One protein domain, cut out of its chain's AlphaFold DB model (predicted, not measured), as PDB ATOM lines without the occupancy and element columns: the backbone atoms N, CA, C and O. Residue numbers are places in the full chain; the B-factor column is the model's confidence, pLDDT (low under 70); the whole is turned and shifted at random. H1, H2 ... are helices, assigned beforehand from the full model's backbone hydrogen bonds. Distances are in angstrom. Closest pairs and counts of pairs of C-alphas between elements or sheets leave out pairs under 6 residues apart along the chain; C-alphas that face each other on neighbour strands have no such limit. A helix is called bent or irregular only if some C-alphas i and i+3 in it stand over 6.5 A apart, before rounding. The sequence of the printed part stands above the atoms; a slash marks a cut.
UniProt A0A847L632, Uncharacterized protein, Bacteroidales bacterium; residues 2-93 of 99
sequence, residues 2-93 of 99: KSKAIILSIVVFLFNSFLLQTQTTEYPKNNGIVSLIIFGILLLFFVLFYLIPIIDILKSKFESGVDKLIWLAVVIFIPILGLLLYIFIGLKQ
ATOM      1  N   LYS A   2      -3.946 -40.899  27.388       49.00
ATOM      2  CA  LYS A   2      -5.174 -41.654  27.706       49.00
ATOM      3  C   LYS A   2      -5.908 -41.184  28.979       49.00
ATOM      4  O   LYS A   2      -7.111 -40.985  28.924       49.00
ATOM      5  N   SER A   3      -5.208 -40.898  30.087       46.97
ATOM      6  CA  SER A   3      -5.884 -40.501  31.344       46.97
ATOM      7  C   SER A   3      -6.592 -39.141  31.284       46.97
ATOM      8  O   SER A   3      -7.653 -38.976  31.872       46.97
ATOM      9  N   LYS A   4      -6.061 -38.173  30.526       52.12
ATOM     10  CA  LYS A   4      -6.658 -36.829  30.406       52.12
ATOM     11  C   LYS A   4      -7.972 -36.844  29.611       52.12
ATOM     12  O   LYS A   4      -8.909 -36.143  29.971       52.12
ATOM     13  N   ALA A   5      -8.054 -37.679  28.574       64.25
ATOM     14  CA  ALA A   5      -9.276 -37.871  27.788       64.25
ATOM     15  C   ALA A   5     -10.372 -38.608  28.579       64.25
ATOM     16  O   ALA A   5     -11.558 -38.325  28.410       64.25
ATOM     17  N   ILE A   6      -9.969 -39.512  29.478       72.50
ATOM     18  CA  ILE A   6     -10.882 -40.223  30.379       72.50
ATOM     19  C   ILE A   6     -11.515 -39.246  31.375       72.50
ATOM     20  O   ILE A   6     -12.731 -39.238  31.511       72.50
ATOM     21  N   ILE A   7     -10.719 -38.369  31.999       71.50
ATOM     22  CA  ILE A   7     -11.235 -37.353  32.933       71.50
ATOM     23  C   ILE A   7     -12.247 -36.440  32.232       71.50
ATOM     24  O   ILE A   7     -13.339 -36.231  32.750       71.50
ATOM     25  N   LEU A   8     -11.927 -35.953  31.029       70.38
ATOM     26  CA  LEU A   8     -12.838 -35.094  30.271       70.38
ATOM     27  C   LEU A   8     -14.146 -35.815  29.904       70.38
ATOM     28  O   LEU A   8     -15.220 -35.243  30.054       70.38
ATOM     29  N   SER A   9     -14.069 -37.081  29.482       74.44
ATOM     30  CA  SER A   9     -15.258 -37.875  29.135       74.44
ATOM     31  C   SER A   9     -16.128 -38.175  30.354       74.44
ATOM     32  O   SER A   9     -17.349 -38.127  30.250       74.44
ATOM     33  N   ILE A  10     -15.517 -38.427  31.517       79.12
ATOM     34  CA  ILE A  10     -16.237 -38.614  32.782       79.12
ATOM     35  C   ILE A  10     -16.969 -37.326  33.163       79.12
ATOM     36  O   ILE A  10     -18.150 -37.375  33.485       79.12
ATOM     37  N   VAL A  11     -16.311 -36.168  33.067       78.00
ATOM     38  CA  VAL A  11     -16.942 -34.874  33.370       78.00
ATOM     39  C   VAL A  11     -18.128 -34.605  32.440       78.00
ATOM     40  O   VAL A  11     -19.204 -34.246  32.913       78.00
ATOM     41  N   VAL A  12     -17.969 -34.841  31.134       79.50
ATOM     42  CA  VAL A  12     -19.044 -34.661  30.140       79.50
ATOM     43  C   VAL A  12     -20.203 -35.635  30.377       79.50
ATOM     44  O   VAL A  12     -21.365 -35.244  30.301       79.50
ATOM     45  N   PHE A  13     -19.903 -36.893  30.701       85.62
ATOM     46  CA  PHE A  13     -20.910 -37.911  30.993       85.62
ATOM     47  C   PHE A  13     -21.709 -37.594  32.266       85.62
ATOM     48  O   PHE A  13     -22.938 -37.684  32.260       85.62
ATOM     49  N   LEU A  14     -21.025 -37.180  33.339       77.56
ATOM     50  CA  LEU A  14     -21.660 -36.777  34.596       77.56
ATOM     51  C   LEU A  14     -22.530 -35.531  34.408       77.56
ATOM     52  O   LEU A  14     -23.642 -35.482  34.928       77.56
ATOM     53  N   PHE A  15     -22.061 -34.569  33.613       80.50
ATOM     54  CA  PHE A  15     -22.842 -33.393  33.252       80.50
ATOM     55  C   PHE A  15     -24.116 -33.796  32.499       80.50
ATOM     56  O   PHE A  15     -25.211 -33.515  32.970       80.50
ATOM     57  N   ASN A  16     -24.014 -34.546  31.400       75.44
ATOM     58  CA  ASN A  16     -25.192 -34.953  30.623       75.44
ATOM     59  C   ASN A  16     -26.195 -35.787  31.438       75.44
ATOM     60  O   ASN A  16     -27.401 -35.606  31.293       75.44
ATOM     61  N   SER A  17     -25.712 -36.655  32.330       72.94
ATOM     62  CA  SER A  17     -26.571 -37.438  33.228       72.94
ATOM     63  C   SER A  17     -27.337 -36.545  34.211       72.94
ATOM     64  O   SER A  17     -28.515 -36.780  34.477       72.94
ATOM     65  N   PHE A  18     -26.698 -35.482  34.700       76.12
ATOM     66  CA  PHE A  18     -27.342 -34.475  35.541       76.12
ATOM     67  C   PHE A  18     -28.406 -33.670  34.771       76.12
ATOM     68  O   PHE A  18     -29.493 -33.435  35.294       76.12
ATOM     69  N   LEU A  19     -28.144 -33.306  33.511       71.56
ATOM     70  CA  LEU A  19     -29.110 -32.589  32.663       71.56
ATOM     71  C   LEU A  19     -30.345 -33.442  32.345       71.56
ATOM     72  O   LEU A  19     -31.446 -32.915  32.241       71.56
ATOM     73  N   LEU A  20     -30.187 -34.760  32.223       70.44
ATOM     74  CA  LEU A  20     -31.313 -35.675  32.022       70.44
ATOM     75  C   LEU A  20     -32.166 -35.825  33.291       70.44
ATOM     76  O   LEU A  20     -33.379 -36.015  33.194       70.44
ATOM     77  N   GLN A  21     -31.561 -35.679  34.475       63.09
ATOM     78  CA  GLN A  21     -32.281 -35.715  35.749       63.09
ATOM     79  C   GLN A  21     -33.218 -34.510  35.936       63.09
ATOM     80  O   GLN A  21     -34.200 -34.622  36.662       63.09
ATOM     81  N   THR A  22     -32.980 -33.383  35.252       61.44
ATOM     82  CA  THR A  22     -33.898 -32.231  35.291       61.44
ATOM     83  C   THR A  22     -35.114 -32.388  34.374       61.44
ATOM     84  O   THR A  22     -36.073 -31.637  34.535       61.44
ATOM     85  N   GLN A  23     -35.114 -33.355  33.443       62.75
ATOM     86  CA  GLN A  23     -36.200 -33.533  32.469       62.75
ATOM     87  C   GLN A  23     -37.205 -34.645  32.809       62.75
ATOM     88  O   GLN A  23     -38.336 -34.575  32.338       62.75
ATOM     89  N   THR A  24     -36.837 -35.669  33.589       55.22
ATOM     90  CA  THR A  24     -37.647 -36.906  33.695       55.22
ATOM     91  C   THR A  24     -38.473 -37.065  34.967       55.22
ATOM     92  O   THR A  24     -39.215 -38.036  35.081       55.22
ATOM     93  N   THR A  25     -38.408 -36.143  35.922       49.66
ATOM     94  CA  THR A  25     -39.168 -36.290  37.168       49.66
ATOM     95  C   THR A  25     -40.322 -35.299  37.229       49.66
ATOM     96  O   THR A  25     -40.110 -34.106  37.453       49.66
ATOM     97  N   GLU A  26     -41.554 -35.807  37.134       58.59
ATOM     98  CA  GLU A  26     -42.668 -35.241  37.900       58.59
ATOM     99  C   GLU A  26     -42.206 -35.151  39.364       58.59
ATOM    100  O   GLU A  26     -42.119 -36.151  40.074       58.59
ATOM    101  N   TYR A  27     -41.771 -33.968  39.799       54.56
ATOM    102  CA  TYR A  27     -41.165 -33.807  41.117       54.56
ATOM    103  C   TYR A  27     -42.252 -33.709  42.200       54.56
ATOM    104  O   TYR A  27     -43.026 -32.747  42.190       54.56
ATOM    105  N   PRO A  28     -42.272 -34.592  43.219       57.44
ATOM    106  CA  PRO A  28     -42.917 -34.254  44.476       57.44
ATOM    107  C   PRO A  28     -42.166 -33.070  45.110       57.44
ATOM    108  O   PRO A  28     -40.938 -33.057  45.212       57.44
ATOM    109  N   LYS A  29     -42.940 -32.068  45.535       62.12
ATOM    110  CA  LYS A  29     -42.610 -30.693  45.978       62.12
ATOM    111  C   LYS A  29     -41.470 -30.509  47.020       62.12
ATOM    112  O   LYS A  29     -41.170 -29.377  47.379       62.12
ATOM    113  N   ASN A  30     -40.824 -31.572  47.507       59.25
ATOM    114  CA  ASN A  30     -39.832 -31.578  48.601       59.25
ATOM    115  C   ASN A  30     -38.353 -31.564  48.118       59.25
ATOM    116  O   ASN A  30     -37.459 -31.105  48.820       59.25
ATOM    117  N   ASN A  31     -38.051 -31.979  46.886       68.81
ATOM    118  CA  ASN A  31     -36.666 -32.326  46.507       68.81
ATOM    119  C   ASN A  31     -35.817 -31.164  45.938       68.81
ATOM    120  O   ASN A  31     -34.682 -31.377  45.503       68.81
ATOM    121  N   GLY A  32     -36.341 -29.933  45.914       75.56
ATOM    122  CA  GLY A  32     -35.691 -28.796  45.244       75.56
ATOM    123  C   GLY A  32     -34.326 -28.420  45.830       75.56
ATOM    124  O   GLY A  32     -33.408 -28.069  45.093       75.56
ATOM    125  N   ILE A  33     -34.151 -28.562  47.145       83.38
ATOM    126  CA  ILE A  33     -32.906 -28.194  47.837       83.38
ATOM    127  C   ILE A  33     -31.753 -29.119  47.424       83.38
ATOM    128  O   ILE A  33     -30.645 -28.654  47.171       83.38
ATOM    129  N   VAL A  34     -32.015 -30.422  47.289       83.00
ATOM    130  CA  VAL A  34     -30.997 -31.406  46.884       83.00
ATOM    131  C   VAL A  34     -30.528 -31.140  45.453       83.00
ATOM    132  O   VAL A  34     -29.327 -31.150  45.192       83.00
ATOM    133  N   SER A  35     -31.457 -30.827  44.544       81.88
ATOM    134  CA  SER A  35     -31.126 -30.454  43.162       81.88
ATOM    135  C   SER A  35     -30.236 -29.204  43.105       81.88
ATOM    136  O   SER A  35     -29.211 -29.207  42.423       81.88
ATOM    137  N   LEU A  36     -30.560 -28.174  43.895       85.75
ATOM    138  CA  LEU A  36     -29.763 -26.947  43.986       85.75
ATOM    139  C   LEU A  36     -28.359 -27.193  44.551       85.75
ATOM    140  O   LEU A  36     -27.396 -26.611  44.055       85.75
ATOM    141  N   ILE A  37     -28.223 -28.069  45.550       88.38
ATOM    142  CA  ILE A  37     -26.918 -28.432  46.121       88.38
ATOM    143  C   ILE A  37     -26.057 -29.151  45.076       88.38
ATOM    144  O   ILE A  37     -24.902 -28.775  44.876       88.38
ATOM    145  N   ILE A  38     -26.610 -30.147  44.377       86.38
ATOM    146  CA  ILE A  38     -25.880 -30.888  43.336       86.38
ATOM    147  C   ILE A  38     -25.473 -29.942  42.199       86.38
ATOM    148  O   ILE A  38     -24.320 -29.966  41.759       86.38
ATOM    149  N   PHE A  39     -26.381 -29.060  41.771       83.88
ATOM    150  CA  PHE A  39     -26.084 -28.045  40.765       83.88
ATOM    151  C   PHE A  39     -24.961 -27.103  41.210       83.88
ATOM    152  O   PHE A  39     -24.031 -26.853  40.446       83.88
ATOM    153  N   GLY A  40     -25.003 -26.627  42.459       91.12
ATOM    154  CA  GLY A  40     -23.972 -25.761  43.028       91.12
ATOM    155  C   GLY A  40     -22.593 -26.422  43.058       91.12
ATOM    156  O   GLY A  40     -21.600 -25.788  42.703       91.12
ATOM    157  N   ILE A  41     -22.526 -27.711  43.404       89.31
ATOM    158  CA  ILE A  41     -21.277 -28.490  43.397       89.31
ATOM    159  C   ILE A  41     -20.728 -28.637  41.972       89.31
ATOM    160  O   ILE A  41     -19.529 -28.450  41.757       89.31
ATOM    161  N   LEU A  42     -21.587 -28.929  40.989       87.12
ATOM    162  CA  LEU A  42     -21.199 -29.016  39.575       87.12
ATOM    163  C   LEU A  42     -20.672 -27.681  39.042       87.12
ATOM    164  O   LEU A  42     -19.633 -27.651  38.381       87.12
ATOM    165  N   LEU A  43     -21.352 -26.578  39.364       88.19
ATOM    166  CA  LEU A  43     -20.928 -25.228  38.993       88.19
ATOM    167  C   LEU A  43     -19.564 -24.892  39.596       88.19
ATOM    168  O   LEU A  43     -18.667 -24.440  38.885       88.19
ATOM    169  N   LEU A  44     -19.389 -25.169  40.890       89.38
ATOM    170  CA  LEU A  44     -18.127 -24.956  41.588       89.38
ATOM    171  C   LEU A  44     -17.000 -25.767  40.939       89.38
ATOM    172  O   LEU A  44     -15.944 -25.216  40.637       89.38
ATOM    173  N   PHE A  45     -17.238 -27.049  40.651       87.31
ATOM    174  CA  PHE A  45     -16.269 -27.902  39.967       87.31
ATOM    175  C   PHE A  45     -15.875 -27.338  38.595       87.31
ATOM    176  O   PHE A  45     -14.690 -27.291  38.267       87.31
ATOM    177  N   PHE A  46     -16.847 -26.856  37.815       83.81
ATOM    178  CA  PHE A  46     -16.599 -26.271  36.497       83.81
ATOM    179  C   PHE A  46     -15.751 -24.994  36.583       83.81
ATOM    180  O   PHE A  46     -14.795 -24.826  35.824       83.81
ATOM    181  N   VAL A  47     -16.049 -24.125  37.553       87.75
ATOM    182  CA  VAL A  47     -15.285 -22.897  37.809       87.75
ATOM    183  C   VAL A  47     -13.849 -23.223  38.219       87.75
ATOM    184  O   VAL A  47     -12.911 -22.661  37.651       87.75
ATOM    185  N   LEU A  48     -13.650 -24.166  39.147       88.19
ATOM    186  CA  LEU A  48     -12.308 -24.601  39.549       88.19
ATOM    187  C   LEU A  48     -11.533 -25.177  38.361       88.19
ATOM    188  O   LEU A  48     -10.370 -24.830  38.162       88.19
ATOM    189  N   PHE A  49     -12.179 -26.016  37.552       85.69
ATOM    190  CA  PHE A  49     -11.562 -26.616  36.373       85.69
ATOM    191  C   PHE A  49     -11.097 -25.559  35.361       85.69
ATOM    192  O   PHE A  49     -10.027 -25.698  34.764       85.69
ATOM    193  N   TYR A  50     -11.858 -24.476  35.219       85.06
ATOM    194  CA  TYR A  50     -11.532 -23.365  34.333       85.06
ATOM    195  C   TYR A  50     -10.414 -22.454  34.870       85.06
ATOM    196  O   TYR A  50      -9.579 -21.967  34.107       85.06
ATOM    197  N   LEU A  51     -10.345 -22.264  36.190       90.06
ATOM    198  CA  LEU A  51      -9.328 -21.436  36.849       90.06
ATOM    199  C   LEU A  51      -7.922 -22.051  36.804       90.06
ATOM    200  O   LEU A  51      -6.938 -21.314  36.738       90.06
ATOM    201  N   ILE A  52      -7.808 -23.384  36.827       90.44
ATOM    202  CA  ILE A  52      -6.517 -24.095  36.838       90.44
ATOM    203  C   ILE A  52      -5.572 -23.623  35.714       90.44
ATOM    204  O   ILE A  52      -4.462 -23.189  36.034       90.44
ATOM    205  N   PRO A  53      -5.952 -23.660  34.420       89.31
ATOM    206  CA  PRO A  53      -5.062 -23.230  33.344       89.31
ATOM    207  C   PRO A  53      -4.763 -21.732  33.369       89.31
ATOM    208  O   PRO A  53      -3.654 -21.346  33.021       89.31
ATOM    209  N   ILE A  54      -5.692 -20.890  33.827       91.56
ATOM    210  CA  ILE A  54      -5.447 -19.447  33.969       91.56
ATOM    211  C   ILE A  54      -4.322 -19.207  34.982       91.56
ATOM    212  O   ILE A  54      -3.343 -18.521  34.685       91.56
ATOM    213  N   ILE A  55      -4.419 -19.825  36.163       93.69
ATOM    214  CA  ILE A  55      -3.392 -19.729  37.209       93.69
ATOM    215  C   ILE A  55      -2.057 -20.287  36.701       93.69
ATOM    216  O   ILE A  55      -1.001 -19.697  36.939       93.69
ATOM    217  N   ASP A  56      -2.102 -21.411  35.991       92.06
ATOM    218  CA  ASP A  56      -0.932 -22.060  35.413       92.06
ATOM    219  C   ASP A  56      -0.232 -21.168  34.366       92.06
ATOM    220  O   ASP A  56       0.990 -21.030  34.410       92.06
ATOM    221  N   ILE A  57      -0.977 -20.481  33.491       92.88
ATOM    222  CA  ILE A  57      -0.433 -19.508  32.522       92.88
ATOM    223  C   ILE A  57       0.215 -18.320  33.239       92.88
ATOM    224  O   ILE A  57       1.336 -17.923  32.906       92.88
ATOM    225  N   LEU A  58      -0.463 -17.755  34.241       92.25
ATOM    226  CA  LEU A  58       0.040 -16.588  34.966       92.25
ATOM    227  C   LEU A  58       1.362 -16.899  35.684       92.25
ATOM    228  O   LEU A  58       2.311 -16.113  35.578       92.25
ATOM    229  N   LYS A  59       1.449 -18.065  36.339       91.00
ATOM    230  CA  LYS A  59       2.641 -18.516  37.077       91.00
ATOM    231  C   LYS A  59       3.773 -19.022  36.181       91.00
ATOM    232  O   LYS A  59       4.936 -18.923  36.565       91.00
ATOM    233  N   SER A  60       3.463 -19.563  35.004       90.19
ATOM    234  CA  SER A  60       4.478 -20.122  34.105       90.19
ATOM    235  C   SER A  60       5.322 -19.034  33.437       90.19
ATOM    236  O   SER A  60       4.845 -17.932  33.150       90.19
ATOM    237  N   LYS A  61       6.588 -19.343  33.143       87.56
ATOM    238  CA  LYS A  61       7.424 -18.523  32.257       87.56
ATOM    239  C   LYS A  61       7.253 -19.019  30.821       87.56
ATOM    240  O   LYS A  61       7.380 -20.214  30.561       87.56
ATOM    241  N   PHE A  62       6.941 -18.101  29.917       88.62
ATOM    242  CA  PHE A  62       6.877 -18.342  28.474       88.62
ATOM    243  C   PHE A  62       8.093 -17.691  27.820       88.62
ATOM    244  O   PHE A  62       8.679 -16.779  28.406       88.62
ATOM    245  N   GLU A  63       8.482 -18.185  26.647       81.81
ATOM    246  CA  GLU A  63       9.636 -17.662  25.902       81.81
ATOM    247  C   GLU A  63       9.423 -16.197  25.496       81.81
ATOM    248  O   GLU A  63      10.321 -15.374  25.662       81.81
ATOM    249  N   SER A  64       8.205 -15.850  25.067       86.00
ATOM    250  CA  SER A  64       7.775 -14.476  24.811       86.00
ATOM    251  C   SER A  64       6.661 -14.040  25.766       86.00
ATOM    252  O   SER A  64       5.756 -14.806  26.110       86.00
ATOM    253  N   GLY A  65       6.681 -12.763  26.163       84.06
ATOM    254  CA  GLY A  65       5.568 -12.144  26.892       84.06
ATOM    255  C   GLY A  65       4.268 -12.123  26.077       84.06
ATOM    256  O   GLY A  65       3.184 -12.218  26.653       84.06
ATOM    257  N   VAL A  66       4.374 -12.075  24.745       91.44
ATOM    258  CA  VAL A  66       3.224 -12.116  23.828       91.44
ATOM    259  C   VAL A  66       2.550 -13.489  23.860       91.44
ATOM    260  O   VAL A  66       1.328 -13.554  23.951       91.44
ATOM    261  N   ASP A  67       3.319 -14.581  23.903       90.75
ATOM    262  CA  ASP A  67       2.765 -15.944  23.942       90.75
ATOM    263  C   ASP A  67       1.933 -16.175  25.204       90.75
ATOM    264  O   ASP A  67       0.845 -16.750  25.146       90.75
ATOM    265  N   LYS A  68       2.402 -15.661  26.351       91.88
ATOM    266  CA  LYS A  68       1.638 -15.705  27.605       91.88
ATOM    267  C   LYS A  68       0.280 -15.013  27.448       91.88
ATOM    268  O   LYS A  68      -0.733 -15.561  27.881       91.88
ATOM    269  N   LEU A  69       0.261 -13.824  26.843       93.94
ATOM    270  CA  LEU A  69      -0.969 -13.058  26.631       93.94
ATOM    271  C   LEU A  69      -1.915 -13.754  25.648       93.94
ATOM    272  O   LEU A  69      -3.115 -13.803  25.909       93.94
ATOM    273  N   ILE A  70      -1.390 -14.344  24.571       94.56
ATOM    274  CA  ILE A  70      -2.186 -15.118  23.607       94.56
ATOM    275  C   ILE A  70      -2.856 -16.300  24.306       94.56
ATOM    276  O   ILE A  70      -4.064 -16.477  24.170       94.56
ATOM    277  N   TRP A  71      -2.116 -17.086  25.093       94.38
ATOM    278  CA  TRP A  71      -2.703 -18.227  25.799       94.38
ATOM    279  C   TRP A  71      -3.739 -17.810  26.830       94.38
ATOM    280  O   TRP A  71      -4.781 -18.459  26.938       94.38
ATOM    281  N   LEU A  72      -3.488 -16.715  27.548       94.06
ATOM    282  CA  LEU A  72      -4.456 -16.164  28.487       94.06
ATOM    283  C   LEU A  72      -5.746 -15.743  27.766       94.06
ATOM    284  O   LEU A  72      -6.835 -16.121  28.195       94.06
ATOM    285  N   ALA A  73      -5.630 -15.031  26.640       93.88
ATOM    286  CA  ALA A  73      -6.770 -14.611  25.829       93.88
ATOM    287  C   ALA A  73      -7.533 -15.813  25.248       93.88
ATOM    288  O   ALA A  73      -8.753 -15.878  25.362       93.88
ATOM    289  N   VAL A  74      -6.830 -16.795  24.681       94.56
ATOM    290  CA  VAL A  74      -7.438 -18.005  24.113       94.56
ATOM    291  C   VAL A  74      -8.226 -18.773  25.171       94.56
ATOM    292  O   VAL A  74      -9.363 -19.153  24.909       94.56
ATOM    293  N   VAL A  75      -7.669 -18.968  26.371       93.12
ATOM    294  CA  VAL A  75      -8.371 -19.678  27.450       93.12
ATOM    295  C   VAL A  75      -9.594 -18.894  27.929       93.12
ATOM    296  O   VAL A  75     -10.636 -19.517  28.122       93.12
ATOM    297  N   ILE A  76      -9.505 -17.563  28.068       91.94
ATOM    298  CA  ILE A  76     -10.597 -16.699  28.561       91.94
ATOM    299  C   ILE A  76     -11.736 -16.543  27.539       91.94
ATOM    300  O   ILE A  76     -12.904 -16.683  27.888       91.94
ATOM    301  N   PHE A  77     -11.420 -16.244  26.278       92.38
ATOM    302  CA  PHE A  77     -12.434 -15.949  25.258       92.38
ATOM    303  C   PHE A  77     -13.002 -17.202  24.593       92.38
ATOM    304  O   PHE A  77     -14.080 -17.155  24.003       92.38
ATOM    305  N   ILE A  78     -12.292 -18.328  24.680       92.06
ATOM    306  CA  ILE A  78     -12.681 -19.575  24.035       92.06
ATOM    307  C   ILE A  78     -12.588 -20.699  25.079       92.06
ATOM    308  O   ILE A  78     -11.559 -21.357  25.167       92.06
ATOM    309  N   PRO A  79     -13.632 -20.975  25.880       77.88
ATOM    310  CA  PRO A  79     -13.463 -21.781  27.083       77.88
ATOM    311  C   PRO A  79     -13.034 -23.227  26.805       77.88
ATOM    312  O   PRO A  79     -11.897 -23.608  27.068       77.88
ATOM    313  N   ILE A  80     -13.921 -24.049  26.236       80.38
ATOM    314  CA  ILE A  80     -13.652 -25.483  26.024       80.38
ATOM    315  C   ILE A  80     -12.509 -25.674  25.019       80.38
ATOM    316  O   ILE A  80     -11.559 -26.416  25.268       80.38
ATOM    317  N   LEU A  81     -12.586 -24.977  23.885       86.25
ATOM    318  CA  LEU A  81     -11.599 -25.064  22.809       86.25
ATOM    319  C   LEU A  81     -10.239 -24.490  23.230       86.25
ATOM    320  O   LEU A  81      -9.214 -25.111  22.968       86.25
ATOM    321  N   GLY A  82     -10.207 -23.355  23.924       88.00
ATOM    322  CA  GLY A  82      -8.976 -22.735  24.411       88.00
ATOM    323  C   GLY A  82      -8.301 -23.544  25.510       88.00
ATOM    324  O   GLY A  82      -7.079 -23.679  25.494       88.00
ATOM    325  N   LEU A  83      -9.074 -24.183  26.393       86.44
ATOM    326  CA  LEU A  83      -8.550 -25.137  27.374       86.44
ATOM    327  C   LEU A  83      -7.904 -26.352  26.691       86.44
ATOM    328  O   LEU A  83      -6.796 -26.751  27.056       86.44
ATOM    329  N   LEU A  84      -8.553 -26.913  25.663       88.81
ATOM    330  CA  LEU A  84      -7.974 -27.989  24.851       88.81
ATOM    331  C   LEU A  84      -6.676 -27.535  24.172       88.81
ATOM    332  O   LEU A  84      -5.643 -28.192  24.321       88.81
ATOM    333  N   LEU A  85      -6.707 -26.408  23.459       91.06
ATOM    334  CA  LEU A  85      -5.543 -25.857  22.760       91.06
ATOM    335  C   LEU A  85      -4.381 -25.602  23.722       91.06
ATOM    336  O   LEU A  85      -3.241 -25.960  23.420       91.06
ATOM    337  N   TYR A  86      -4.664 -25.061  24.906       91.19
ATOM    338  CA  TYR A  86      -3.656 -24.834  25.929       91.19
ATOM    339  C   TYR A  86      -2.994 -26.142  26.377       91.19
ATOM    340  O   TYR A  86      -1.766 -26.239  26.410       91.19
ATOM    341  N   ILE A  87      -3.784 -27.183  26.655       88.19
ATOM    342  CA  ILE A  87      -3.264 -28.484  27.099       88.19
ATOM    343  C   ILE A  87      -2.429 -29.166  26.005       88.19
ATOM    344  O   ILE A  87      -1.408 -29.788  26.312       88.19
ATOM    345  N   PHE A  88      -2.853 -29.094  24.742       89.25
ATOM    346  CA  PHE A  88      -2.171 -29.788  23.645       89.25
ATOM    347  C   PHE A  88      -0.954 -29.030  23.104       89.25
ATOM    348  O   PHE A  88       0.044 -29.660  22.735       89.25
ATOM    349  N   ILE A  89      -1.031 -27.699  23.059       92.00
ATOM    350  CA  ILE A  89      -0.060 -26.837  22.379       92.00
ATOM    351  C   ILE A  89       0.599 -25.886  23.383       92.00
ATOM    352  O   ILE A  89       1.825 -25.883  23.491       92.00
ATOM    353  N   GLY A  90      -0.188 -25.136  24.159       83.94
ATOM    354  CA  GLY A  90       0.324 -24.082  25.044       83.94
ATOM    355  C   GLY A  90       1.286 -24.560  26.128       83.94
ATOM    356  O   GLY A  90       2.285 -23.899  26.401       83.94
ATOM    357  N   LEU A  91       1.079 -25.763  26.672       87.38
ATOM    358  CA  LEU A  91       2.008 -26.369  27.634       87.38
ATOM    359  C   LEU A  91       3.423 -26.580  27.069       87.38
ATOM    360  O   LEU A  91       4.379 -26.608  27.842       87.38
ATOM    361  N   LYS A  92       3.573 -26.745  25.748       87.69
ATOM    362  CA  LYS A  92       4.876 -26.979  25.101       87.69
ATOM    363  C   LYS A  92       5.679 -25.696  24.883       87.69
ATOM    364  O   LYS A  92       6.883 -25.796  24.700       87.69
ATOM    365  N   GLN A  93       5.017 -24.538  24.907       87.19
ATOM    366  CA  GLN A  93       5.620 -23.213  24.688       87.19
ATOM    367  C   GLN A  93       6.142 -22.575  25.986       87.19
ATOM    368  O   GLN A  93       6.644 -21.453  25.999       87.19
TER     369      GLN A  93
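Overview. This is residues 2 to 93 of the 99 residues of an uncharacterized protein of Bacteroidales bacterium (UniProt A0A847L632). Long helix H2 forms the axis of a loose rod; at its last turns H3 and H4 fold back in succession, an up-and-down bundle, each helix against the one before, while H1 runs back from H2's other end. The printed part has 92 residues, 75 of them in five named helices, H1 to H5 in order along the chain, with no named strand; its class is all helix, the radius of gyration of the C-alphas is 17.4 A, and the spans are 58 by 25 by 18 A.

Along the chain. H2, residues 32 to 59, 40.5 A, is only just irregular: C-alphas 50 and 53 are 6.55 A apart. H1, residues 2 to 21, 28.9 A, begins at C-alpha (-5.174, -41.654, 27.706). H3 is residues 65 to 77, H4 79 to 88, H5 90 to 93, ending at C-alpha (5.620, -23.213, 24.688).

Arrangement. Hairpin H2 and H3 touch, H2 with residues 53 to 58 alone, at a shallow tilt of 15 degrees; closest C-alphas, Ile 54 and Leu 72, 6.5 A. Hairpin H3 and H4 touch, H3 with residues 71 to 76 alone, at a steep 41 degrees; closest C-alphas, Val 75 and Gly 82, 4.4 A. H1 and H2 are close but not clearly touching; closest C-alphas, Phe 15 and Leu 42, 7.9 A. H5 is near H2. Every O i to N i+4 pair is within hydrogen-bond range in H1, H3 and H4, 22 of 24 in H2; H5 is too short.

Size, cuts and confidence. The farthest C-alphas, Pro 28 and Glu 63, are 58.2 A apart. The printed part has no cut and no long link; pLDDT is under 70 in residues 2 to 5 and 21 to 31.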